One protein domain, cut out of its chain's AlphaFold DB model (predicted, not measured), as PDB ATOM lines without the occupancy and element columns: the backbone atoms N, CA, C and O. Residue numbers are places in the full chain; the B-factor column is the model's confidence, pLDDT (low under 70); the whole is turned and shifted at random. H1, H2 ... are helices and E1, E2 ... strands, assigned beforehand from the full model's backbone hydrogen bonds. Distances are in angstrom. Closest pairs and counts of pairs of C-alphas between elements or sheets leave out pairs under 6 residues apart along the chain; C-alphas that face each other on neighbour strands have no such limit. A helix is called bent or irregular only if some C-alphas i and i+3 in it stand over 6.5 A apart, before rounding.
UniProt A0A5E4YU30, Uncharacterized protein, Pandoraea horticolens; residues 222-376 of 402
ATOM      1  N   GLU A 222      10.519 -26.697 -32.556       56.78
ATOM      2  CA  GLU A 222       9.632 -27.860 -32.600       56.78
ATOM      3  C   GLU A 222       9.636 -28.644 -31.280       56.78
ATOM      4  O   GLU A 222       8.570 -28.927 -30.738       56.78
ATOM      5  N   THR A 223      10.811 -28.890 -30.694       56.88
ATOM      6  CA  THR A 223      10.946 -29.602 -29.409       56.88
ATOM      7  C   THR A 223      10.235 -28.872 -28.264       56.88
ATOM      8  O   THR A 223       9.537 -29.492 -27.455       56.88
ATOM      9  N   VAL A 224      10.358 -27.541 -28.214       59.78
ATOM     10  CA  VAL A 224       9.661 -26.707 -27.222       59.78
ATOM     11  C   VAL A 224       8.149 -26.743 -27.446       59.78
ATOM     12  O   VAL A 224       7.401 -26.884 -26.484       59.78
ATOM     13  N   ASN A 225       7.683 -26.673 -28.695       57.69
ATOM     14  CA  ASN A 225       6.253 -26.745 -29.011       57.69
ATOM     15  C   ASN A 225       5.642 -28.109 -28.642       57.69
ATOM     16  O   ASN A 225       4.540 -28.152 -28.093       57.69
ATOM     17  N   VAL A 226       6.356 -29.213 -28.889       56.31
ATOM     18  CA  VAL A 226       5.931 -30.562 -28.476       56.31
ATOM     19  C   VAL A 226       5.834 -30.647 -26.952       56.31
ATOM     20  O   VAL A 226       4.820 -31.093 -26.421       56.31
ATOM     21  N   SER A 227       6.837 -30.134 -26.242       55.94
ATOM     22  CA  SER A 227       6.873 -30.166 -24.774       55.94
ATOM     23  C   SER A 227       5.787 -29.286 -24.135       55.94
ATOM     24  O   SER A 227       5.186 -29.670 -23.135       55.94
ATOM     25  N   LEU A 228       5.472 -28.134 -24.735       58.47
ATOM     26  CA  LEU A 228       4.349 -27.278 -24.325       58.47
ATOM     27  C   LEU A 228       2.989 -27.931 -24.600       58.47
ATOM     28  O   LEU A 228       2.067 -27.791 -23.798       58.47
ATOM     29  N   THR A 229       2.866 -28.676 -25.700       61.25
ATOM     30  CA  THR A 229       1.650 -29.445 -26.004       61.25
ATOM     31  C   THR A 229       1.440 -30.539 -24.959       61.25
ATOM     32  O   THR A 229       0.372 -30.607 -24.360       61.25
ATOM     33  N   ALA A 230       2.490 -31.298 -24.635       55.59
ATOM     34  CA  ALA A 230       2.454 -32.313 -23.584       55.59
ATOM     35  C   ALA A 230       2.098 -31.723 -22.205       55.59
ATOM     36  O   ALA A 230       1.330 -32.314 -21.452       55.59
ATOM     37  N   MET A 231       2.597 -30.524 -21.888       71.38
ATOM     38  CA  MET A 231       2.220 -29.803 -20.669       71.38
ATOM     39  C   MET A 231       0.729 -29.438 -20.665       71.38
ATOM     40  O   MET A 231       0.060 -29.598 -19.646       71.38
ATOM     41  N   SER A 232       0.198 -28.956 -21.794       65.19
ATOM     42  CA  SER A 232      -1.229 -28.650 -21.937       65.19
ATOM     43  C   SER A 232      -2.092 -29.897 -21.739       65.19
ATOM     44  O   SER A 232      -3.128 -29.823 -21.077       65.19
ATOM     45  N   ASP A 233      -1.661 -31.034 -22.279       59.09
ATOM     46  CA  ASP A 233      -2.364 -32.309 -22.141       59.09
ATOM     47  C   ASP A 233      -2.328 -32.815 -20.694       59.09
ATOM     48  O   ASP A 233      -3.361 -33.225 -20.168       59.09
ATOM     49  N   LEU A 234      -1.181 -32.696 -20.014       60.75
ATOM     50  CA  LEU A 234      -1.038 -33.015 -18.591       60.75
ATOM     51  C   LEU A 234      -1.987 -32.173 -17.727       60.75
ATOM     52  O   LEU A 234      -2.721 -32.722 -16.909       60.75
ATOM     53  N   ILE A 235      -2.004 -30.851 -17.929       64.25
ATOM     54  CA  ILE A 235      -2.889 -29.928 -17.202       64.25
ATOM     55  C   ILE A 235      -4.358 -30.278 -17.454       64.25
ATOM     56  O   ILE A 235      -5.165 -30.273 -16.529       64.25
ATOM     57  N   THR A 236      -4.709 -30.601 -18.697       65.50
ATOM     58  CA  THR A 236      -6.092 -30.925 -19.062       65.50
ATOM     59  C   THR A 236      -6.529 -32.252 -18.445       65.50
ATOM     60  O   THR A 236      -7.582 -32.301 -17.821       65.50
ATOM     61  N   SER A 237      -5.713 -33.302 -18.571       59.81
ATOM     62  CA  SER A 237      -6.017 -34.641 -18.051       59.81
ATOM     63  C   SER A 237      -6.069 -34.666 -16.525       59.81
ATOM     64  O   SER A 237      -7.010 -35.198 -15.942       59.81
ATOM     65  N   PHE A 238      -5.088 -34.060 -15.858       62.72
ATOM     66  CA  PHE A 238      -5.079 -34.015 -14.399       62.72
ATOM     67  C   PHE A 238      -6.192 -33.096 -13.864       62.72
ATOM     68  O   PHE A 238      -6.804 -33.379 -12.835       62.72
ATOM     69  N   GLY A 239      -6.526 -32.039 -14.607       64.25
ATOM     70  CA  GLY A 239      -7.612 -31.105 -14.315       64.25
ATOM     71  C   GLY A 239      -9.028 -31.628 -14.582       64.25
ATOM     72  O   GLY A 239      -9.971 -30.847 -14.485       64.25
ATOM     73  N   GLU A 240      -9.232 -32.910 -14.904       71.69
ATOM     74  CA  GLU A 240     -10.584 -33.476 -15.065       71.69
ATOM     75  C   GLU A 240     -11.338 -33.586 -13.731       71.69
ATOM     76  O   GLU A 240     -12.569 -33.572 -13.699       71.69
ATOM     77  N   THR A 241     -10.607 -33.652 -12.617       68.00
ATOM     78  CA  THR A 241     -11.179 -33.741 -11.269       68.00
ATOM     79  C   THR A 241     -11.008 -32.432 -10.509       68.00
ATOM     80  O   THR A 241      -9.996 -31.750 -10.656       68.00
ATOM     81  N   ASP A 242     -11.943 -32.110  -9.611       72.50
ATOM     82  CA  ASP A 242     -11.805 -30.954  -8.711       72.50
ATOM     83  C   ASP A 242     -10.511 -31.016  -7.887       72.50
ATOM     84  O   ASP A 242      -9.886 -29.987  -7.637       72.50
ATOM     85  N   GLY A 243     -10.094 -32.220  -7.475       72.81
ATOM     86  CA  GLY A 243      -8.825 -32.435  -6.779       72.81
ATOM     87  C   GLY A 243      -7.630 -32.016  -7.633       72.81
ATOM     88  O   GLY A 243      -6.843 -31.172  -7.212       72.81
ATOM     89  N   GLY A 244      -7.550 -32.521  -8.864       66.81
ATOM     90  CA  GLY A 244      -6.452 -32.193  -9.767       66.81
ATOM     91  C   GLY A 244      -6.459 -30.738 -10.243       66.81
ATOM     92  O   GLY A 244      -5.395 -30.123 -10.313       66.81
ATOM     93  N   LYS A 245      -7.634 -30.124 -10.459       77.12
ATOM     94  CA  LYS A 245      -7.756 -28.673 -10.705       77.12
ATOM     95  C   LYS A 245      -7.175 -27.863  -9.548       77.12
ATOM     96  O   LYS A 245      -6.389 -26.949  -9.782       77.12
ATOM     97  N   ARG A 246      -7.517 -28.205  -8.297       75.50
ATOM     98  CA  ARG A 246      -6.965 -27.528  -7.107       75.50
ATOM     99  C   ARG A 246      -5.457 -27.665  -7.035       75.50
ATOM    100  O   ARG A 246      -4.791 -26.688  -6.715       75.50
ATOM    101  N   ASP A 247      -4.915 -28.837  -7.326       72.31
ATOM    102  CA  ASP A 247      -3.471 -29.069  -7.303       72.31
ATOM    103  C   ASP A 247      -2.755 -28.276  -8.413       72.31
ATOM    104  O   ASP A 247      -1.758 -27.610  -8.134       72.31
ATOM    105  N   ILE A 248      -3.312 -28.228  -9.630       75.62
ATOM    106  CA  ILE A 248      -2.816 -27.386 -10.736       75.62
ATOM    107  C   ILE A 248      -2.825 -25.904 -10.353       75.62
ATOM    108  O   ILE A 248      -1.807 -25.224 -10.505       75.62
ATOM    109  N   ILE A 249      -3.954 -25.395  -9.844       81.75
ATOM    110  CA  ILE A 249      -4.095 -23.994  -9.427       81.75
ATOM    111  C   ILE A 249      -3.106 -23.686  -8.298       81.75
ATOM    112  O   ILE A 249      -2.398 -22.681  -8.364       81.75
ATOM    113  N   ASN A 250      -3.011 -24.564  -7.291       77.94
ATOM    114  CA  ASN A 250      -2.078 -24.408  -6.177       77.94
ATOM    115  C   ASN A 250      -0.631 -24.345  -6.667       77.94
ATOM    116  O   ASN A 250       0.099 -23.451  -6.242       77.94
ATOM    117  N   SER A 251      -0.213 -25.236  -7.567       77.38
ATOM    118  CA  SER A 251       1.130 -25.206  -8.153       77.38
ATOM    119  C   SER A 251       1.377 -23.925  -8.953       77.38
ATOM    120  O   SER A 251       2.377 -23.246  -8.722       77.38
ATOM    121  N   PHE A 252       0.453 -23.542  -9.838       82.94
ATOM    122  CA  PHE A 252       0.633 -22.393 -10.728       82.94
ATOM    123  C   PHE A 252       0.658 -21.056  -9.977       82.94
ATOM    124  O   PHE A 252       1.563 -20.240 -10.158       82.94
ATOM    125  N   LEU A 253      -0.303 -20.827  -9.077       83.56
ATOM    126  CA  LEU A 253      -0.341 -19.610  -8.265       83.56
ATOM    127  C   LEU A 253       0.828 -19.562  -7.264       83.56
ATOM    128  O   LEU A 253       1.376 -18.488  -7.020       83.56
ATOM    129  N   SER A 254       1.283 -20.704  -6.732       80.25
ATOM    130  CA  SER A 254       2.480 -20.747  -5.876       80.25
ATOM    131  C   SER A 254       3.762 -20.375  -6.627       80.25
ATOM    132  O   SER A 254       4.665 -19.777  -6.035       80.25
ATOM    133  N   GLU A 255       3.851 -20.688  -7.922       80.62
ATOM    134  CA  GLU A 255       4.966 -20.270  -8.775       80.62
ATOM    135  C   GLU A 255       4.955 -18.750  -9.003       80.62
ATOM    136  O   GLU A 255       5.990 -18.095  -8.840       80.62
ATOM    137  N   ILE A 256       3.781 -18.170  -9.295       84.94
ATOM    138  CA  ILE A 256       3.601 -16.710  -9.386       84.94
ATOM    139  C   ILE A 256       4.034 -16.053  -8.073       84.94
ATOM    140  O   ILE A 256       4.847 -15.130  -8.086       84.94
ATOM    141  N   TYR A 257       3.553 -16.570  -6.939       86.31
ATOM    142  CA  TYR A 257       3.939 -16.090  -5.614       86.31
ATOM    143  C   TYR A 257       5.456 -16.126  -5.410       86.31
ATOM    144  O   TYR A 257       6.046 -15.128  -5.003       86.31
ATOM    145  N   PHE A 258       6.105 -17.258  -5.699       82.38
ATOM    146  CA  PHE A 258       7.547 -17.409  -5.509       82.38
ATOM    147  C   PHE A 258       8.351 -16.445  -6.385       82.38
ATOM    148  O   PHE A 258       9.332 -15.873  -5.911       82.38
ATOM    149  N   ARG A 259       7.935 -16.249  -7.641       82.62
ATOM    150  CA  ARG A 259       8.610 -15.358  -8.590       82.62
ATOM    151  C   ARG A 259       8.557 -13.904  -8.129       82.62
ATOM    152  O   ARG A 259       9.602 -13.266  -8.054       82.62
ATOM    153  N   GLU A 260       7.370 -13.421  -7.769       84.94
ATOM    154  CA  GLU A 260       7.191 -12.052  -7.274       84.94
ATOM    155  C   GLU A 260       7.886 -11.875  -5.912       84.94
ATOM    156  O   GLU A 260       8.607 -10.905  -5.698       84.94
ATOM    157  N   MET A 261       7.775 -12.852  -5.003       84.50
ATOM    158  CA  MET A 261       8.495 -12.831  -3.725       84.50
ATOM    159  C   MET A 261      10.003 -12.674  -3.944       84.50
ATOM    160  O   MET A 261      10.582 -11.752  -3.380       84.50
ATOM    161  N   LYS A 262      10.607 -13.509  -4.799       84.06
ATOM    162  CA  LYS A 262      12.050 -13.502  -5.077       84.06
ATOM    163  C   LYS A 262      12.516 -12.216  -5.764       84.06
ATOM    164  O   LYS A 262      13.594 -11.719  -5.461       84.06
ATOM    165  N   GLU A 263      11.719 -11.666  -6.680       82.88
ATOM    166  CA  GLU A 263      12.058 -10.417  -7.373       82.88
ATOM    167  C   GLU A 263      12.227  -9.238  -6.399       82.88
ATOM    168  O   GLU A 263      13.097  -8.381  -6.598       82.88
ATOM    169  N   PHE A 264      11.414  -9.208  -5.340       78.81
ATOM    170  CA  PHE A 264      11.361  -8.091  -4.401       78.81
ATOM    171  C   PHE A 264      12.090  -8.348  -3.081       78.81
ATOM    172  O   PHE A 264      12.639  -7.403  -2.518       78.81
ATOM    173  N   SER A 265      12.163  -9.593  -2.597       74.56
ATOM    174  CA  SER A 265      12.813  -9.934  -1.323       74.56
ATOM    175  C   SER A 265      14.277  -9.513  -1.283       74.56
ATOM    176  O   SER A 265      14.741  -9.018  -0.258       74.56
ATOM    177  N   ASP A 266      14.977  -9.641  -2.412       71.25
ATOM    178  CA  ASP A 266      16.403  -9.325  -2.536       71.25
ATOM    179  C   ASP A 266      16.676  -7.809  -2.500       71.25
ATOM    180  O   ASP A 266      17.816  -7.379  -2.330       71.25
ATOM    181  N   ARG A 267      15.629  -6.984  -2.645       73.69
ATOM    182  CA  ARG A 267      15.708  -5.514  -2.668       73.69
ATOM    183  C   ARG A 267      15.283  -4.862  -1.351       73.69
ATOM    184  O   ARG A 267      15.375  -3.643  -1.227       73.69
ATOM    185  N   LEU A 268      14.799  -5.642  -0.383       72.00
ATOM    186  CA  LEU A 268      14.278  -5.142   0.889       72.00
ATOM    187  C   LEU A 268      15.298  -5.302   2.023       72.00
ATOM    188  O   LEU A 268      16.026  -6.291   2.108       72.00
ATOM    189  N   LEU A 269      15.311  -4.340   2.949       73.50
ATOM    190  CA  LEU A 269      16.026  -4.480   4.220       73.50
ATOM    191  C   LEU A 269      15.403  -5.617   5.048       73.50
ATOM    192  O   LEU A 269      14.187  -5.813   5.019       73.50
ATOM    193  N   LYS A 270      16.218  -6.340   5.827       69.44
ATOM    194  CA  LYS A 270      15.781  -7.524   6.598       69.44
ATOM    195  C   LYS A 270      14.564  -7.271   7.496       69.44
ATOM    196  O   LYS A 270      13.706  -8.139   7.602       69.44
ATOM    197  N   GLU A 271      14.476  -6.099   8.119       68.75
ATOM    198  CA  GLU A 271      13.369  -5.734   9.017       68.75
ATOM    199  C   GLU A 271      12.048  -5.517   8.262       68.75
ATOM    200  O   GLU A 271      10.990  -5.931   8.727       68.75
ATOM    201  N   ILE A 272      12.114  -4.930   7.063       73.00
ATOM    202  CA  ILE A 272      10.958  -4.668   6.190       73.00
ATOM    203  C   ILE A 272      10.516  -5.957   5.481       73.00
ATOM    204  O   ILE A 272       9.331  -6.174   5.234       73.00
ATOM    205  N   SER A 273      11.475  -6.844   5.203       77.31
ATOM    206  CA  SER A 273      11.256  -8.127   4.539       77.31
ATOM    207  C   SER A 273      10.235  -9.002   5.277       77.31
ATOM    208  O   SER A 273       9.376  -9.597   4.636       77.31
ATOM    209  N   ILE A 274      10.244  -9.034   6.615       81.50
ATOM    210  CA  ILE A 274       9.303  -9.868   7.385       81.50
ATOM    211  C   ILE A 274       7.855  -9.377   7.238       81.50
ATOM    212  O   ILE A 274       6.958 -10.192   7.028       81.50
ATOM    213  N   GLU A 275       7.610  -8.068   7.326       83.19
ATOM    214  CA  GLU A 275       6.260  -7.506   7.171       83.19
ATOM    215  C   GLU A 275       5.752  -7.639   5.730       83.19
ATOM    216  O   GLU A 275       4.602  -8.023   5.518       83.19
ATOM    217  N   TYR A 276       6.635  -7.458   4.743       85.06
ATOM    218  CA  TYR A 276       6.331  -7.772   3.347       85.06
ATOM    219  C   TYR A 276       5.910  -9.238   3.173       85.06
ATOM    220  O   TYR A 276       4.857  -9.508   2.595       85.06
ATOM    221  N   LEU A 277       6.690 -10.182   3.716       86.25
ATOM    222  CA  LEU A 277       6.410 -11.620   3.634       86.25
ATOM    223  C   LEU A 277       5.082 -11.998   4.307       86.25
ATOM    224  O   LEU A 277       4.355 -12.846   3.788       86.25
ATOM    225  N   LYS A 278       4.729 -11.362   5.432       87.50
ATOM    226  CA  LYS A 278       3.411 -11.537   6.063       87.50
ATOM    227  C   LYS A 278       2.282 -11.051   5.158       87.50
ATOM    228  O   LYS A 278       1.273 -11.742   5.024       87.50
ATOM    229  N   GLU A 279       2.448  -9.890   4.528       89.69
ATOM    230  CA  GLU A 279       1.421  -9.302   3.669       89.69
ATOM    231  C   GLU A 279       1.164 -10.154   2.422       89.69
ATOM    232  O   GLU A 279       0.018 -10.525   2.157       89.69
ATOM    233  N   ILE A 280       2.214 -10.542   1.693       90.00
ATOM    234  CA  ILE A 280       2.048 -11.415   0.524       90.00
ATOM    235  C   ILE A 280       1.537 -12.806   0.919       90.00
ATOM    236  O   ILE A 280       0.765 -13.405   0.169       90.00
ATOM    237  N   GLY A 281       1.896 -13.301   2.109       88.12
ATOM    238  CA  GLY A 281       1.351 -14.534   2.675       88.12
ATOM    239  C   GLY A 281      -0.156 -14.448   2.939       88.12
ATOM    240  O   GLY A 281      -0.886 -15.400   2.662       88.12
ATOM    241  N   SER A 282      -0.649 -13.297   3.408       91.00
ATOM    242  CA  SER A 282      -2.090 -13.044   3.540       91.00
ATOM    243  C   SER A 282      -2.781 -13.020   2.177       91.00
ATOM    244  O   SER A 282      -3.810 -13.665   2.011       91.00
ATOM    245  N   ILE A 283      -2.191 -12.348   1.182       91.75
ATOM    246  CA  ILE A 283      -2.733 -12.295  -0.187       91.75
ATOM    247  C   ILE A 283      -2.828 -13.704  -0.793       91.75
ATOM    248  O   ILE A 283      -3.833 -14.033  -1.419       91.75
ATOM    249  N   ALA A 284      -1.811 -14.547  -0.588       87.94
ATOM    250  CA  ALA A 284      -1.808 -15.948  -1.013       87.94
ATOM    251  C   ALA A 284      -2.925 -16.765  -0.352       87.94
ATOM    252  O   ALA A 284      -3.649 -17.488  -1.036       87.94
ATOM    253  N   LYS A 285      -3.113 -16.606   0.962       90.75
ATOM    254  CA  LYS A 285      -4.201 -17.260   1.693       90.75
ATOM    255  C   LYS A 285      -5.577 -16.825   1.178       90.75
ATOM    256  O   LYS A 285      -6.431 -17.674   0.939       90.75
ATOM    257  N   ASP A 286      -5.775 -15.525   0.972       91.38
ATOM    258  CA  ASP A 286      -7.035 -14.961   0.470       91.38
ATOM    259  C   ASP A 286      -7.321 -15.370  -0.984       91.38
ATOM    260  O   ASP A 286      -8.474 -15.378  -1.410       91.38
ATOM    261  N   ALA A 287      -6.285 -15.735  -1.744       88.38
ATOM    262  CA  ALA A 287      -6.413 -16.287  -3.090       88.38
ATOM    263  C   ALA A 287      -6.858 -17.762  -3.118       88.38
ATOM    264  O   ALA A 287      -7.106 -18.288  -4.203       88.38
ATOM    265  N   GLY A 288      -6.967 -18.416  -1.955       84.06
ATOM    266  CA  GLY A 288      -7.399 -19.809  -1.820       84.06
ATOM    267  C   GLY A 288      -6.261 -20.833  -1.790       84.06
ATOM    268  O   GLY A 288      -6.528 -22.031  -1.858       84.06
ATOM    269  N   LEU A 289      -4.999 -20.391  -1.696       82.19
ATOM    270  CA  LEU A 289      -3.848 -21.296  -1.690       82.19
ATOM    271  C   LEU A 289      -3.753 -22.123  -0.404       82.19
ATOM    272  O   LEU A 289      -3.989 -21.637   0.705       82.19
ATOM    273  N   ASP A 290      -3.305 -23.367  -0.553       79.38
ATOM    274  CA  ASP A 290      -2.914 -24.211   0.569       79.38
ATOM    275  C   ASP A 290      -1.650 -23.641   1.229       79.38
ATOM    276  O   ASP A 290      -0.574 -23.611   0.629       79.38
ATOM    277  N   MET A 291      -1.757 -23.226   2.494       81.88
ATOM    278  CA  MET A 291      -0.672 -22.551   3.218       81.88
ATOM    279  C   MET A 291       0.050 -23.475   4.208       81.88
ATOM    280  O   MET A 291      -0.532 -24.408   4.767       81.88
ATOM    281  N   ARG A 292       1.319 -23.168   4.480       80.75
ATOM    282  CA  ARG A 292       2.103 -23.659   5.621       80.75
ATOM    283  C   ARG A 292       2.706 -22.485   6.383       80.75
ATOM    284  O   ARG A 292       2.897 -21.402   5.831       80.75
ATOM    285  N   GLN A 293       3.013 -22.711   7.653       82.50
ATOM    286  CA  GLN A 293       3.754 -21.743   8.450       82.50
ATOM    287  C   GLN A 293       5.239 -21.847   8.100       82.50
ATOM    288  O   GLN A 293       5.776 -22.950   8.031       82.50
ATOM    289  N   ALA A 294       5.874 -20.711   7.819       74.31
ATOM    290  CA  ALA A 294       7.320 -20.651   7.656       74.31
ATOM    291  C   ALA A 294       8.009 -20.622   9.029       74.31
ATOM    292  O   ALA A 294       7.390 -20.273  10.035       74.31
ATOM    293  N   ASP A 295       9.311 -20.911   9.053       70.50
ATOM    294  CA  ASP A 295      10.123 -20.930  10.283       70.50
ATOM    295  C   ASP A 295      10.211 -19.554  10.975       70.50
ATOM    296  O   ASP A 295      10.579 -19.441  12.144       70.50
ATOM    297  N   PHE A 296       9.842 -18.487  10.262       67.50
ATOM    298  CA  PHE A 296       9.779 -17.124  10.775       67.50
ATOM    299  C   PHE A 296       8.418 -16.845  11.420       67.50
ATOM    300  O   PHE A 296       7.368 -17.008  10.795       67.50
ATOM    301  N   ALA A 297       8.442 -16.377  12.670       64.31
ATOM    302  CA  ALA A 297       7.254 -16.175  13.492       64.31
ATOM    303  C   ALA A 297       6.157 -15.356  12.775       64.31
ATOM    304  O   ALA A 297       6.263 -14.142  12.594       64.31
ATOM    305  N   GLY A 298       5.077 -16.046  12.397       72.19
ATOM    306  CA  GLY A 298       3.862 -15.452  11.833       72.19
ATOM    307  C   GLY A 298       3.812 -15.329  10.306       72.19
ATOM    308  O   GLY A 298       2.821 -14.814   9.800       72.19
ATOM    309  N   VAL A 299       4.821 -15.804   9.567       81.50
ATOM    310  CA  VAL A 299       4.801 -15.793   8.094       81.50
ATOM    311  C   VAL A 299       4.103 -17.049   7.563       81.50
ATOM    312  O   VAL A 299       4.431 -18.173   7.949       81.50
ATOM    313  N   LEU A 300       3.143 -16.855   6.657       81.19
ATOM    314  CA  LEU A 300       2.486 -17.932   5.915       81.19
ATOM    315  C   LEU A 300       3.035 -17.982   4.495       81.19
ATOM    316  O   LEU A 300       3.149 -16.950   3.839       81.19
ATOM    317  N   VAL A 301       3.322 -19.183   4.005       80.88
ATOM    318  CA  VAL A 301       3.763 -19.401   2.626       80.88
ATOM    319  C   VAL A 301       2.968 -20.523   1.960       80.88
ATOM    320  O   VAL A 301       2.524 -21.436   2.658       80.88
ATOM    321  N   PRO A 302       2.784 -20.502   0.630       75.88
ATOM    322  CA  PRO A 302       2.126 -21.601  -0.069       75.88
ATOM    323  C   PRO A 302       2.881 -22.928   0.105       75.88
ATOM    324  O   PRO A 302       4.115 -22.960   0.106       75.88
ATOM    325  N   LYS A 303       2.158 -24.047   0.227       73.94
ATOM    326  CA  LYS A 303       2.754 -25.389   0.361       73.94
ATOM    327  C   LYS A 303       3.549 -25.800  -0.877       73.94
ATOM    328  O   LYS A 303       4.602 -26.408  -0.731       73.94
ATOM    329  N   ALA A 304       3.070 -25.433  -2.066       66.81
ATOM    330  CA  ALA A 304       3.722 -25.716  -3.348       66.81
ATOM    331  C   ALA A 304       4.742 -24.633  -3.766       66.81
ATOM    332  O   ALA A 304       5.172 -24.578  -4.919       66.81
ATOM    333  N   GLN A 305       5.125 -23.731  -2.855       61.81
ATOM    334  CA  GLN A 305       6.099 -22.683  -3.148       61.81
ATOM    335  C   GLN A 305       7.460 -23.282  -3.539       61.81
ATOM    336  O   GLN A 305       8.014 -24.116  -2.826       61.81
ATOM    337  N   GLY A 306       8.034 -22.777  -4.634       55.09
ATOM    338  CA  GLY A 306       9.361 -23.175  -5.117       55.09
ATOM    339  C   GLY A 306       9.353 -24.411  -6.020       55.09
ATOM    340  O   GLY A 306      10.400 -24.776  -6.549       55.09
ATOM    341  N   THR A 307       8.190 -25.027  -6.239       60.25
ATOM    342  CA  THR A 307       8.024 -26.135  -7.182       60.25
ATOM    343  C   THR A 307       7.536 -25.584  -8.520       60.25
ATOM    344  O   THR A 307       6.343 -25.390  -8.728       60.25
ATOM    345  N   ASP A 308       8.460 -25.304  -9.440       66.44
ATOM    346  CA  ASP A 308       8.119 -24.883 -10.805       66.44
ATOM    347  C   ASP A 308       7.776 -26.105 -11.671       66.44
ATOM    348  O   ASP A 308       8.520 -26.499 -12.567       66.44
ATOM    349  N   VAL A 309       6.673 -26.774 -11.321       62.59
ATOM    350  CA  VAL A 309       6.305 -28.092 -11.865       62.59
ATOM    351  C   VAL A 309       6.204 -28.052 -13.388       62.59
ATOM    352  O   VAL A 309       6.733 -28.933 -14.061       62.59
ATOM    353  N   PHE A 310       5.568 -27.018 -13.937       66.94
ATOM    354  CA  PHE A 310       5.294 -26.925 -15.366       66.94
ATOM    355  C   PHE A 310       6.538 -26.549 -16.173       66.94
ATOM    356  O   PHE A 310       6.804 -27.183 -17.196       66.94
ATOM    357  N   ARG A 311       7.360 -25.592 -15.711       67.75
ATOM    358  CA  ARG A 311       8.629 -25.297 -16.394       67.75
ATOM    359  C   ARG A 311       9.586 -26.467 -16.277       67.75
ATOM    360  O   ARG A 311      10.203 -26.819 -17.275       67.75
ATOM    361  N   THR A 312       9.701 -27.086 -15.101       62.50
ATOM    362  CA  THR A 312      10.538 -28.276 -14.911       62.50
ATOM    363  C   THR A 312      10.078 -29.406 -15.824       62.50
ATOM    364  O   THR A 312      10.912 -29.989 -16.501       62.50
ATOM    365  N   PHE A 313       8.772 -29.658 -15.935       61.31
ATOM    366  CA  PHE A 313       8.236 -30.649 -16.865       61.31
ATOM    367  C   PHE A 313       8.641 -30.356 -18.319       61.31
ATOM    368  O   PHE A 313       9.140 -31.246 -19.008       61.31
ATOM    369  N   VAL A 314       8.489 -29.111 -18.782       58.53
ATOM    370  CA  VAL A 314       8.859 -28.720 -20.153       58.53
ATOM    371  C   VAL A 314      10.372 -28.779 -20.370       58.53
ATOM    372  O   VAL A 314      10.820 -29.288 -21.392       58.53
ATOM    373  N   GLU A 315      11.178 -28.311 -19.416       61.84
ATOM    374  CA  GLU A 315      12.641 -28.390 -19.482       61.84
ATOM    375  C   GLU A 315      13.114 -29.847 -19.536       61.84
ATOM    376  O   GLU A 315      13.920 -30.186 -20.400       61.84
ATOM    377  N   THR A 316      12.594 -30.721 -18.673       61.31
ATOM    378  CA  THR A 316      12.953 -32.146 -18.651       61.31
ATOM    379  C   THR A 316      12.465 -32.870 -19.908       61.31
ATOM    380  O   THR A 316      13.199 -33.693 -20.458       61.31
ATOM    381  N   SER A 317      11.286 -32.519 -20.428       57.34
ATOM    382  CA  SER A 317      10.796 -33.023 -21.720       57.34
ATOM    383  C   SER A 317      11.746 -32.630 -22.851       57.34
ATOM    384  O   SER A 317      12.216 -33.486 -23.596       57.34
ATOM    385  N   CYS A 318      12.138 -31.357 -22.927       59.56
ATOM    386  CA  CYS A 318      13.092 -30.881 -23.924       59.56
ATOM    387  C   CYS A 318      14.485 -31.519 -23.783       59.56
ATOM    388  O   CYS A 318      15.130 -31.782 -24.795       59.56
ATOM    389  N   GLN A 319      14.969 -31.774 -22.558       61.12
ATOM    390  CA  GLN A 319      16.241 -32.483 -22.329       61.12
ATOM    391  C   GLN A 319      16.192 -33.895 -22.896       61.12
ATOM    392  O   GLN A 319      17.130 -34.326 -23.563       61.12
ATOM    393  N   SER A 320      15.078 -34.578 -22.653       57.84
ATOM    394  CA  SER A 320      14.863 -35.960 -23.070       57.84
ATOM    395  C   SER A 320      14.688 -36.080 -24.588       57.84
ATOM    396  O   SER A 320      15.171 -37.023 -25.211       57.84
ATOM    397  N   LEU A 321      14.073 -35.072 -25.210       52.97
ATOM    398  CA  LEU A 321      13.915 -34.959 -26.660       52.97
ATOM    399  C   LEU A 321      15.181 -34.429 -27.368       52.97
ATOM    400  O   LEU A 321      15.337 -34.603 -28.577       52.97
ATOM    401  N   GLY A 322      16.104 -33.783 -26.653       50.28
ATOM    402  CA  GLY A 322      17.300 -33.147 -27.212       50.28
ATOM    403  C   GLY A 322      18.396 -34.122 -27.685       50.28
ATOM    404  O   GLY A 322      18.314 -35.338 -27.515       50.28
ATOM    405  N   LYS A 323      19.435 -33.603 -28.356       51.25
ATOM    406  CA  LYS A 323      20.697 -34.329 -28.656       51.25
ATOM    407  C   LYS A 323      21.794 -33.917 -27.663       51.25
ATOM    408  O   LYS A 323      21.569 -33.041 -26.843       51.25
ATOM    409  N   VAL A 324      22.996 -34.494 -27.781       42.34
ATOM    410  CA  VAL A 324      24.192 -34.361 -26.905       42.34
ATOM    411  C   VAL A 324      24.563 -32.919 -26.453       42.34
ATOM    412  O   VAL A 324      25.258 -32.770 -25.456       42.34
ATOM    413  N   ASN A 325      24.030 -31.858 -27.082       49.88
ATOM    414  CA  ASN A 325      24.211 -30.444 -26.692       49.88
ATOM    415  C   ASN A 325      22.951 -29.769 -26.089       49.88
ATOM    416  O   ASN A 325      22.873 -28.541 -26.033       49.88
ATOM    417  N   ALA A 326      21.946 -30.542 -25.661       54.03
ATOM    418  CA  ALA A 326      20.656 -30.034 -25.182       54.03
ATOM    419  C   ALA A 326      20.785 -29.080 -23.986       54.03
ATOM    420  O   ALA A 326      20.018 -28.131 -23.878       54.03
ATOM    421  N   SER A 327      21.771 -29.293 -23.114       56.75
ATOM    422  CA  SER A 327      21.972 -28.509 -21.891       56.75
ATOM    423  C   SER A 327      22.367 -27.053 -22.157       56.75
ATOM    424  O   SER A 327      21.803 -26.152 -21.540       56.75
ATOM    425  N   THR A 328      23.294 -26.801 -23.086       58.75
ATOM    426  CA  THR A 328      23.729 -25.436 -23.436       58.75
ATOM    427  C   THR A 328      22.602 -24.664 -24.115       58.75
ATOM    428  O   THR A 328      22.301 -23.542 -23.729       58.75
ATOM    429  N   TRP A 329      21.908 -25.306 -25.055       65.56
ATOM    430  CA  TRP A 329      20.768 -24.712 -25.748       65.56
ATOM    431  C   TRP A 329      19.572 -24.432 -24.817       65.56
ATOM    432  O   TRP A 329      18.936 -23.382 -24.907       65.56
ATOM    433  N   LEU A 330      19.269 -25.345 -23.891       63.72
ATOM    434  CA  LEU A 330      18.191 -25.142 -22.925       63.72
ATOM    435  C   LEU A 330      18.441 -23.958 -22.007       63.72
ATOM    436  O   LEU A 330      17.493 -23.269 -21.639       63.72
ATOM    437  N   ASN A 331      19.700 -23.701 -21.654       66.56
ATOM    438  CA  ASN A 331      20.044 -22.522 -20.872       66.56
ATOM    439  C   ASN A 331      19.723 -21.226 -21.627       66.56
ATOM    440  O   ASN A 331      19.194 -20.303 -21.011       66.56
ATOM    441  N   ASP A 332      19.942 -21.187 -22.943       67.38
ATOM    442  CA  ASP A 332      19.614 -20.025 -23.775       67.38
ATOM    443  C   ASP A 332      18.093 -19.857 -23.964       67.38
ATOM    444  O   ASP A 332      17.582 -18.737 -23.971       67.38
ATOM    445  N   MET A 333      17.344 -20.962 -24.065       66.19
ATOM    446  CA  MET A 333      15.885 -20.945 -24.265       66.19
ATOM    447  C   MET A 333      15.060 -20.851 -22.983       66.19
ATOM    448  O   MET A 333      13.859 -20.590 -23.050       66.19
ATOM    449  N   ARG A 334      15.667 -21.039 -21.810       71.44
ATOM    450  CA  ARG A 334      14.990 -20.991 -20.504       71.44
ATOM    451  C   ARG A 334      14.078 -19.773 -20.308       71.44
ATOM    452  O   ARG A 334      12.947 -19.973 -19.861       71.44
ATOM    453  N   PRO A 335      14.494 -18.537 -20.653       70.69
ATOM    454  CA  PRO A 335      13.622 -17.368 -20.542       70.69
ATOM    455  C   PRO A 335      12.375 -17.467 -21.431       70.69
ATOM    456  O   PRO A 335      11.276 -17.123 -20.995       70.69
ATOM    457  N   GLU A 336      12.521 -17.976 -22.656       69.44
ATOM    458  CA  GLU A 336      11.413 -18.144 -23.601       69.44
ATOM    459  C   GLU A 336      10.477 -19.286 -23.181       69.44
ATOM    460  O   GLU A 336       9.257 -19.128 -23.227       69.44
ATOM    461  N   ILE A 337      11.024 -20.403 -22.692       64.69
ATOM    462  CA  ILE A 337      10.247 -21.511 -22.117       64.69
ATOM    463  C   ILE A 337       9.433 -21.008 -20.924       64.69
ATOM    464  O   ILE A 337       8.220 -21.197 -20.888       64.69
ATOM    465  N   ALA A 338      10.060 -20.293 -19.986       71.25
ATOM    466  CA  ALA A 338       9.371 -19.724 -18.831       71.25
ATOM    467  C   ALA A 338       8.258 -18.743 -19.239       71.25
ATOM    468  O   ALA A 338       7.193 -18.716 -18.617       71.25
ATOM    469  N   ARG A 339       8.481 -17.944 -20.291       77.06
ATOM    470  CA  ARG A 339       7.479 -17.022 -20.840       77.06
ATOM    471  C   ARG A 339       6.286 -17.780 -21.430       77.06
ATOM    472  O   ARG A 339       5.147 -17.415 -21.146       77.06
ATOM    473  N   ARG A 340       6.534 -18.817 -22.233       69.94
ATOM    474  CA  ARG A 340       5.483 -19.610 -22.891       69.94
ATOM    475  C   ARG A 340       4.699 -20.483 -21.920       69.94
ATOM    476  O   ARG A 340       3.478 -20.444 -21.961       69.94
ATOM    477  N   VAL A 341       5.375 -21.169 -20.997       71.19
ATOM    478  CA  VAL A 341       4.736 -21.936 -19.911       71.19
ATOM    479  C   VAL A 341       3.786 -21.049 -19.115       71.19
ATOM    480  O   VAL A 341       2.655 -21.439 -18.847       71.19
ATOM    481  N   HIS A 342       4.202 -19.821 -18.799       79.12
ATOM    482  CA  HIS A 342       3.338 -18.881 -18.096       79.12
ATOM    483  C   HIS A 342       2.123 -18.453 -18.936       79.12
ATOM    484  O   HIS A 342       1.015 -18.395 -18.413       79.12
ATOM    485  N   GLN A 343       2.295 -18.173 -20.232       76.44
ATOM    486  CA  GLN A 343       1.184 -17.789 -21.117       76.44
ATOM    487  C   GLN A 343       0.172 -18.918 -21.326       76.44
ATOM    488  O   GLN A 343      -1.034 -18.697 -21.194       76.44
ATOM    489  N   ASP A 344       0.655 -20.121 -21.622       72.25
ATOM    490  CA  ASP A 344      -0.197 -21.287 -21.838       72.25
ATOM    491  C   ASP A 344      -0.838 -21.748 -20.527       72.25
ATOM    492  O   ASP A 344      -2.027 -22.064 -20.501       72.25
ATOM    493  N   GLY A 345      -0.090 -21.688 -19.421       73.19
ATOM    494  CA  GLY A 345      -0.600 -21.933 -18.078       73.19
ATOM    495  C   GLY A 345      -1.727 -20.973 -17.707       73.19
ATOM    496  O   GLY A 345      -2.786 -21.428 -17.292       73.19
ATOM    497  N   LEU A 346      -1.584 -19.663 -17.950       79.25
ATOM    498  CA  LEU A 346      -2.669 -18.697 -17.723       79.25
ATOM    499  C   LEU A 346      -3.936 -19.070 -18.500       79.25
ATOM    500  O   LEU A 346      -5.025 -19.085 -17.930       79.25
ATOM    501  N   ARG A 347      -3.799 -19.418 -19.785       79.00
ATOM    502  CA  ARG A 347      -4.933 -19.807 -20.640       79.00
ATOM    503  C   ARG A 347      -5.693 -21.020 -20.091       79.00
ATOM    504  O   ARG A 347      -6.905 -21.092 -20.269       79.00
ATOM    505  N   LEU A 348      -4.991 -21.962 -19.464       78.12
ATOM    506  CA  LEU A 348      -5.560 -23.216 -18.959       78.12
ATOM    507  C   LEU A 348      -6.047 -23.120 -17.506       78.12
ATOM    508  O   LEU A 348      -7.042 -23.746 -17.157       78.12
ATOM    509  N   VAL A 349      -5.373 -22.331 -16.668       82.44
ATOM    510  CA  VAL A 349      -5.644 -22.233 -15.226       82.44
ATOM    511  C   VAL A 349      -6.751 -21.228 -14.912       82.44
ATOM    512  O   VAL A 349      -7.503 -21.453 -13.970       82.44
ATOM    513  N   VAL A 350      -6.899 -20.148 -15.693       87.00
ATOM    514  CA  VAL A 350      -7.943 -19.125 -15.459       87.00
ATOM    515  C   VAL A 350      -9.354 -19.733 -15.380       87.00
ATOM    516  O   VAL A 350     -10.030 -19.475 -14.384       87.00
ATOM    517  N   PRO A 351      -9.798 -20.589 -16.327       84.81
ATOM    518  CA  PRO A 351     -11.121 -21.211 -16.237       84.81
ATOM    519  C   PRO A 351     -11.289 -22.097 -14.994       84.81
ATOM    520  O   PRO A 351     -12.343 -22.083 -14.368       84.81
ATOM    521  N   MET A 352     -10.243 -22.838 -14.607       84.38
ATOM    522  CA  MET A 352     -10.275 -23.704 -13.420       84.38
ATOM    523  C   MET A 352     -10.369 -22.883 -12.128       84.38
ATOM    524  O   MET A 352     -11.075 -23.262 -11.194       84.38
ATOM    525  N   ALA A 353      -9.651 -21.757 -12.073       87.88
ATOM    526  CA  ALA A 353      -9.671 -20.848 -10.937       87.88
ATOM    527  C   ALA A 353     -11.050 -20.201 -10.763       87.88
ATOM    528  O   ALA A 353     -11.561 -20.167  -9.645       87.88
ATOM    529  N   GLU A 354     -11.671 -19.754 -11.859       90.31
ATOM    530  CA  GLU A 354     -13.030 -19.203 -11.851       90.31
ATOM    531  C   GLU A 354     -14.054 -20.235 -11.359       90.31
ATOM    532  O   GLU A 354     -14.848 -19.940 -10.466       90.31
ATOM    533  N   GLU A 355     -13.994 -21.461 -11.882       89.69
ATOM    534  CA  GLU A 355     -14.907 -22.549 -11.519       89.69
ATOM    535  C   GLU A 355     -14.845 -22.899 -10.024       89.69
ATOM    536  O   GLU A 355     -15.876 -23.113  -9.386       89.69
ATOM    537  N   LEU A 356     -13.640 -22.938  -9.455       88.25
ATOM    538  CA  LEU A 356     -13.417 -23.335  -8.064       88.25
ATOM    539  C   LEU A 356     -13.380 -22.160  -7.074       88.25
ATOM    540  O   LEU A 356     -13.140 -22.377  -5.885       88.25
ATOM    541  N   GLY A 357     -13.620 -20.930  -7.538       89.50
ATOM    542  CA  GLY A 357     -13.663 -19.734  -6.694       89.50
ATOM    543  C   GLY A 357     -12.299 -19.262  -6.175       89.50
ATOM    544  O   GLY A 357     -12.238 -18.588  -5.146       89.50
ATOM    545  N   TYR A 358     -11.211 -19.609  -6.863       90.69
ATOM    546  CA  TYR A 358      -9.882 -19.059  -6.602       90.69
ATOM    547  C   TYR A 358      -9.766 -17.646  -7.174       90.69
ATOM    548  O   TYR A 358     -10.501 -17.247  -8.081       90.69
ATOM    549  N   LEU A 359      -8.805 -16.874  -6.666       88.81
ATOM    550  CA  LEU A 359      -8.503 -15.580  -7.266       88.81
ATOM    551  C   LEU A 359      -7.877 -15.774  -8.654       88.81
ATOM    552  O   LEU A 359      -6.959 -16.575  -8.823       88.81
ATOM    553  N   ASP A 360      -8.342 -14.986  -9.625       88.69
ATOM    554  CA  ASP A 360      -7.764 -14.944 -10.968       88.69
ATOM    555  C   ASP A 360      -6.230 -14.732 -10.909       88.69
ATOM    556  O   ASP A 360      -5.771 -13.808 -10.224       88.69
ATOM    557  N   PRO A 361      -5.424 -15.538 -11.631       87.19
ATOM    558  CA  PRO A 361      -3.964 -15.441 -11.623       87.19
ATOM    559  C   PRO A 361      -3.393 -14.050 -11.934       87.19
ATOM    560  O   PRO A 361      -2.372 -13.665 -11.355       87.19
ATOM    561  N   THR A 362      -4.028 -13.281 -12.826       88.06
ATOM    562  CA  THR A 362      -3.554 -11.929 -13.177       88.06
ATOM    563  C   THR A 362      -3.786 -10.973 -12.014       88.06
ATOM    564  O   THR A 362      -2.863 -10.300 -11.558       88.06
ATOM    565  N   THR A 363      -5.000 -10.996 -11.470       89.81
ATOM    566  CA  THR A 363      -5.397 -10.211 -10.300       89.81
ATOM    567  C   THR A 363      -4.547 -10.560  -9.080       89.81
ATOM    568  O   THR A 363      -4.133  -9.675  -8.330       89.81
ATOM    569  N   PHE A 364      -4.251 -11.845  -8.881       92.38
ATOM    570  CA  PHE A 364      -3.372 -12.315  -7.817       92.38
ATOM    571  C   PHE A 364      -1.969 -11.713  -7.935       92.38
ATOM    572  O   PHE A 364      -1.482 -11.105  -6.979       92.38
ATOM    573  N   ARG A 365      -1.348 -11.796  -9.120       90.31
ATOM    574  CA  ARG A 365      -0.037 -11.185  -9.386       90.31
ATOM    575  C   ARG A 365      -0.045  -9.678  -9.133       90.31
ATOM    576  O   ARG A 365       0.872  -9.155  -8.505       90.31
ATOM    577  N   ASP A 366      -1.080  -8.980  -9.587       89.38
ATOM    578  CA  ASP A 366      -1.170  -7.528  -9.434       89.38
ATOM    579  C   ASP A 366      -1.304  -7.118  -7.960       89.38
ATOM    580  O   ASP A 366      -0.695  -6.133  -7.535       89.38
ATOM    581  N   ARG A 367      -2.008  -7.908  -7.137       91.69
ATOM    582  CA  ARG A 367      -2.047  -7.701  -5.678       91.69
ATOM    583  C   ARG A 367      -0.678  -7.899  -5.027       91.69
ATOM    584  O   ARG A 367      -0.305  -7.086  -4.184       91.69
ATOM    585  N   LEU A 368       0.078  -8.923  -5.430       90.25
ATOM    586  CA  LEU A 368       1.443  -9.153  -4.935       90.25
ATOM    587  C   LEU A 368       2.381  -7.988  -5.291       90.25
ATOM    588  O   LEU A 368       3.110  -7.491  -4.434       90.25
ATOM    589  N   ARG A 369       2.316  -7.485  -6.527       89.25
ATOM    590  CA  ARG A 369       3.094  -6.310  -6.966       89.25
ATOM    591  C   ARG A 369       2.672  -5.024  -6.270       89.25
ATOM    592  O   ARG A 369       3.516  -4.186  -5.941       89.25
ATOM    593  N   GLY A 370       1.372  -4.869  -6.032       88.06
ATOM    594  CA  GLY A 370       0.823  -3.774  -5.242       88.06
ATOM    595  C   GLY A 370       1.388  -3.774  -3.823       88.06
ATOM    596  O   GLY A 370       1.828  -2.729  -3.352       88.06
ATOM    597  N   ALA A 371       1.462  -4.946  -3.184       87.94
ATOM    598  CA  ALA A 371       2.127  -5.111  -1.893       87.94
ATOM    599  C   ALA A 371       3.606  -4.717  -1.975       87.94
ATOM    600  O   ALA A 371       4.041  -3.835  -1.240       87.94
ATOM    601  N   ALA A 372       4.363  -5.273  -2.924       85.25
ATOM    602  CA  ALA A 372       5.782  -4.955  -3.095       85.25
ATOM    603  C   ALA A 372       6.048  -3.448  -3.258       85.25
ATOM    604  O   ALA A 372       6.971  -2.909  -2.652       85.25
ATOM    605  N   SER A 373       5.196  -2.744  -4.008       84.06
ATOM    606  CA  SER A 373       5.307  -1.295  -4.227       84.06
ATOM    607  C   SER A 373       5.108  -0.461  -2.955       84.06
ATOM    608  O   SER A 373       5.570   0.673  -2.902       84.06
ATOM    609  N   ARG A 374       4.437  -1.000  -1.926       84.12
ATOM    610  CA  ARG A 374       4.287  -0.340  -0.616       84.12
ATOM    611  C   ARG A 374       5.536  -0.461   0.254       84.12
ATOM    612  O   ARG A 374       5.789   0.425   1.065       84.12
ATOM    613  N   PHE A 375       6.288  -1.550   0.098       79.75
ATOM    614  CA  PHE A 375       7.475  -1.843   0.909       79.75
ATOM    615  C   PHE A 375       8.783  -1.436   0.244       79.75
ATOM    616  O   PHE A 375       9.769  -1.201   0.941       79.75
ATOM    617  N   LEU A 376       8.807  -1.331  -1.084       75.69
ATOM    618  CA  LEU A 376       9.880  -0.645  -1.779       75.69
ATOM    619  C   LEU A 376       9.765   0.846  -1.442       75.69
ATOM    620  O   LEU A 376       8.757   1.468  -1.790       75.69
TER     621      LEU A 376
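AT A GLANCE: This is residues 222 to 376 of the 402 residues of an uncharacterized protein of Pandoraea horticolens (UniProt A0A5E4YU30). Picture two lobes set as a V, each a bundle of three helices: H1, H4 and H5 in one, H2, H3 and H6 in the other, meeting where H1 and H2 make a corner and where residues 345 to 356 of H5 pack on residues 242 to 252 of H2. A small strand hairpin, E1 and E2, packs on H3 and H2 at the side of the second lobe. The printed part has 155 residues, with six named helices and two named strands in the order H1 H2 H3 E1 E2 H4 H5 H6, the two strands antiparallel; the class is mostly helix. It is compact, with a radius of gyration of the C-alphas of 16.5 A and spans of 48 by 36 by 25 A.

HOW THE PARTS SIT: Start at the hairpin of E1, residues 291 to 293, and E2, residues 300 to 302: they are antiparallel at 138 degrees, with N 292 and O 301 at 2.8 A and N 301 and O 292 at 2.9 A, within hydrogen-bond range. Look next at H3, residues 270 to 286: its closest C-alphas to E2, those of Gly 281 and Leu 300, are 4.8 A apart. H2, residues 242 to 265, touches H3 with residues 257 to 265 alone, a helical hairpin at a shallow tilt of 21 degrees, closest at C-alphas Ser 265 and Ser 273, 6.3 A. H6, residues 361 to 375, touches H3 at C-alphas Ile 280 and Leu 368, 5.9 A, and H2, H3 and H6 form an up and down bundle, each running against the one before it in the chain. H5, residues 326 to 356, touches H2 with residues 345 to 356 alone, closest at C-alphas Lys 245 and Met 352, 6.2 A, at a steep tilt of 56 degrees. With H1, residues 222 to 238, and H4, residues 309 to 321, H5 forms the other up and down bundle; the closest C-alphas of H1 and H4, Ser 227 and Val 314, are 5.2 A apart. H1 and H6 are apart. Every O i to N i+4 pair is within hydrogen-bond range in H1, H2, H4 and H6; in H3 it is 11 of 13 and in H5 23 of 27.

IN THESE COORDINATES: Find C-alpha 222 at (9.632, -27.860, -32.600), where H1 begins its 24.2 A. H2 runs 33.2 A, H3 24.8 A, E1 6.9 A, E2 7.0 A and H4 18.0 A. H5 runs 38.7 A from C-alpha 326 at (20.656, -30.034, -25.182); it has a kink of 63 degrees near residue 333 and is irregular, with C-alphas 332 and 335 7.3 A apart. H6 runs 21.7 A to C-alpha 375 at (7.475, -1.843, 0.909).

THE WHOLE: Look at C-alphas Glu 271 and Lys 323 for the two farthest apart, 47.9 A. The printed part has no cut and no long link. Mean pLDDT of the printed part is 74.3; 56 residues are under 70, among them 304 to 333.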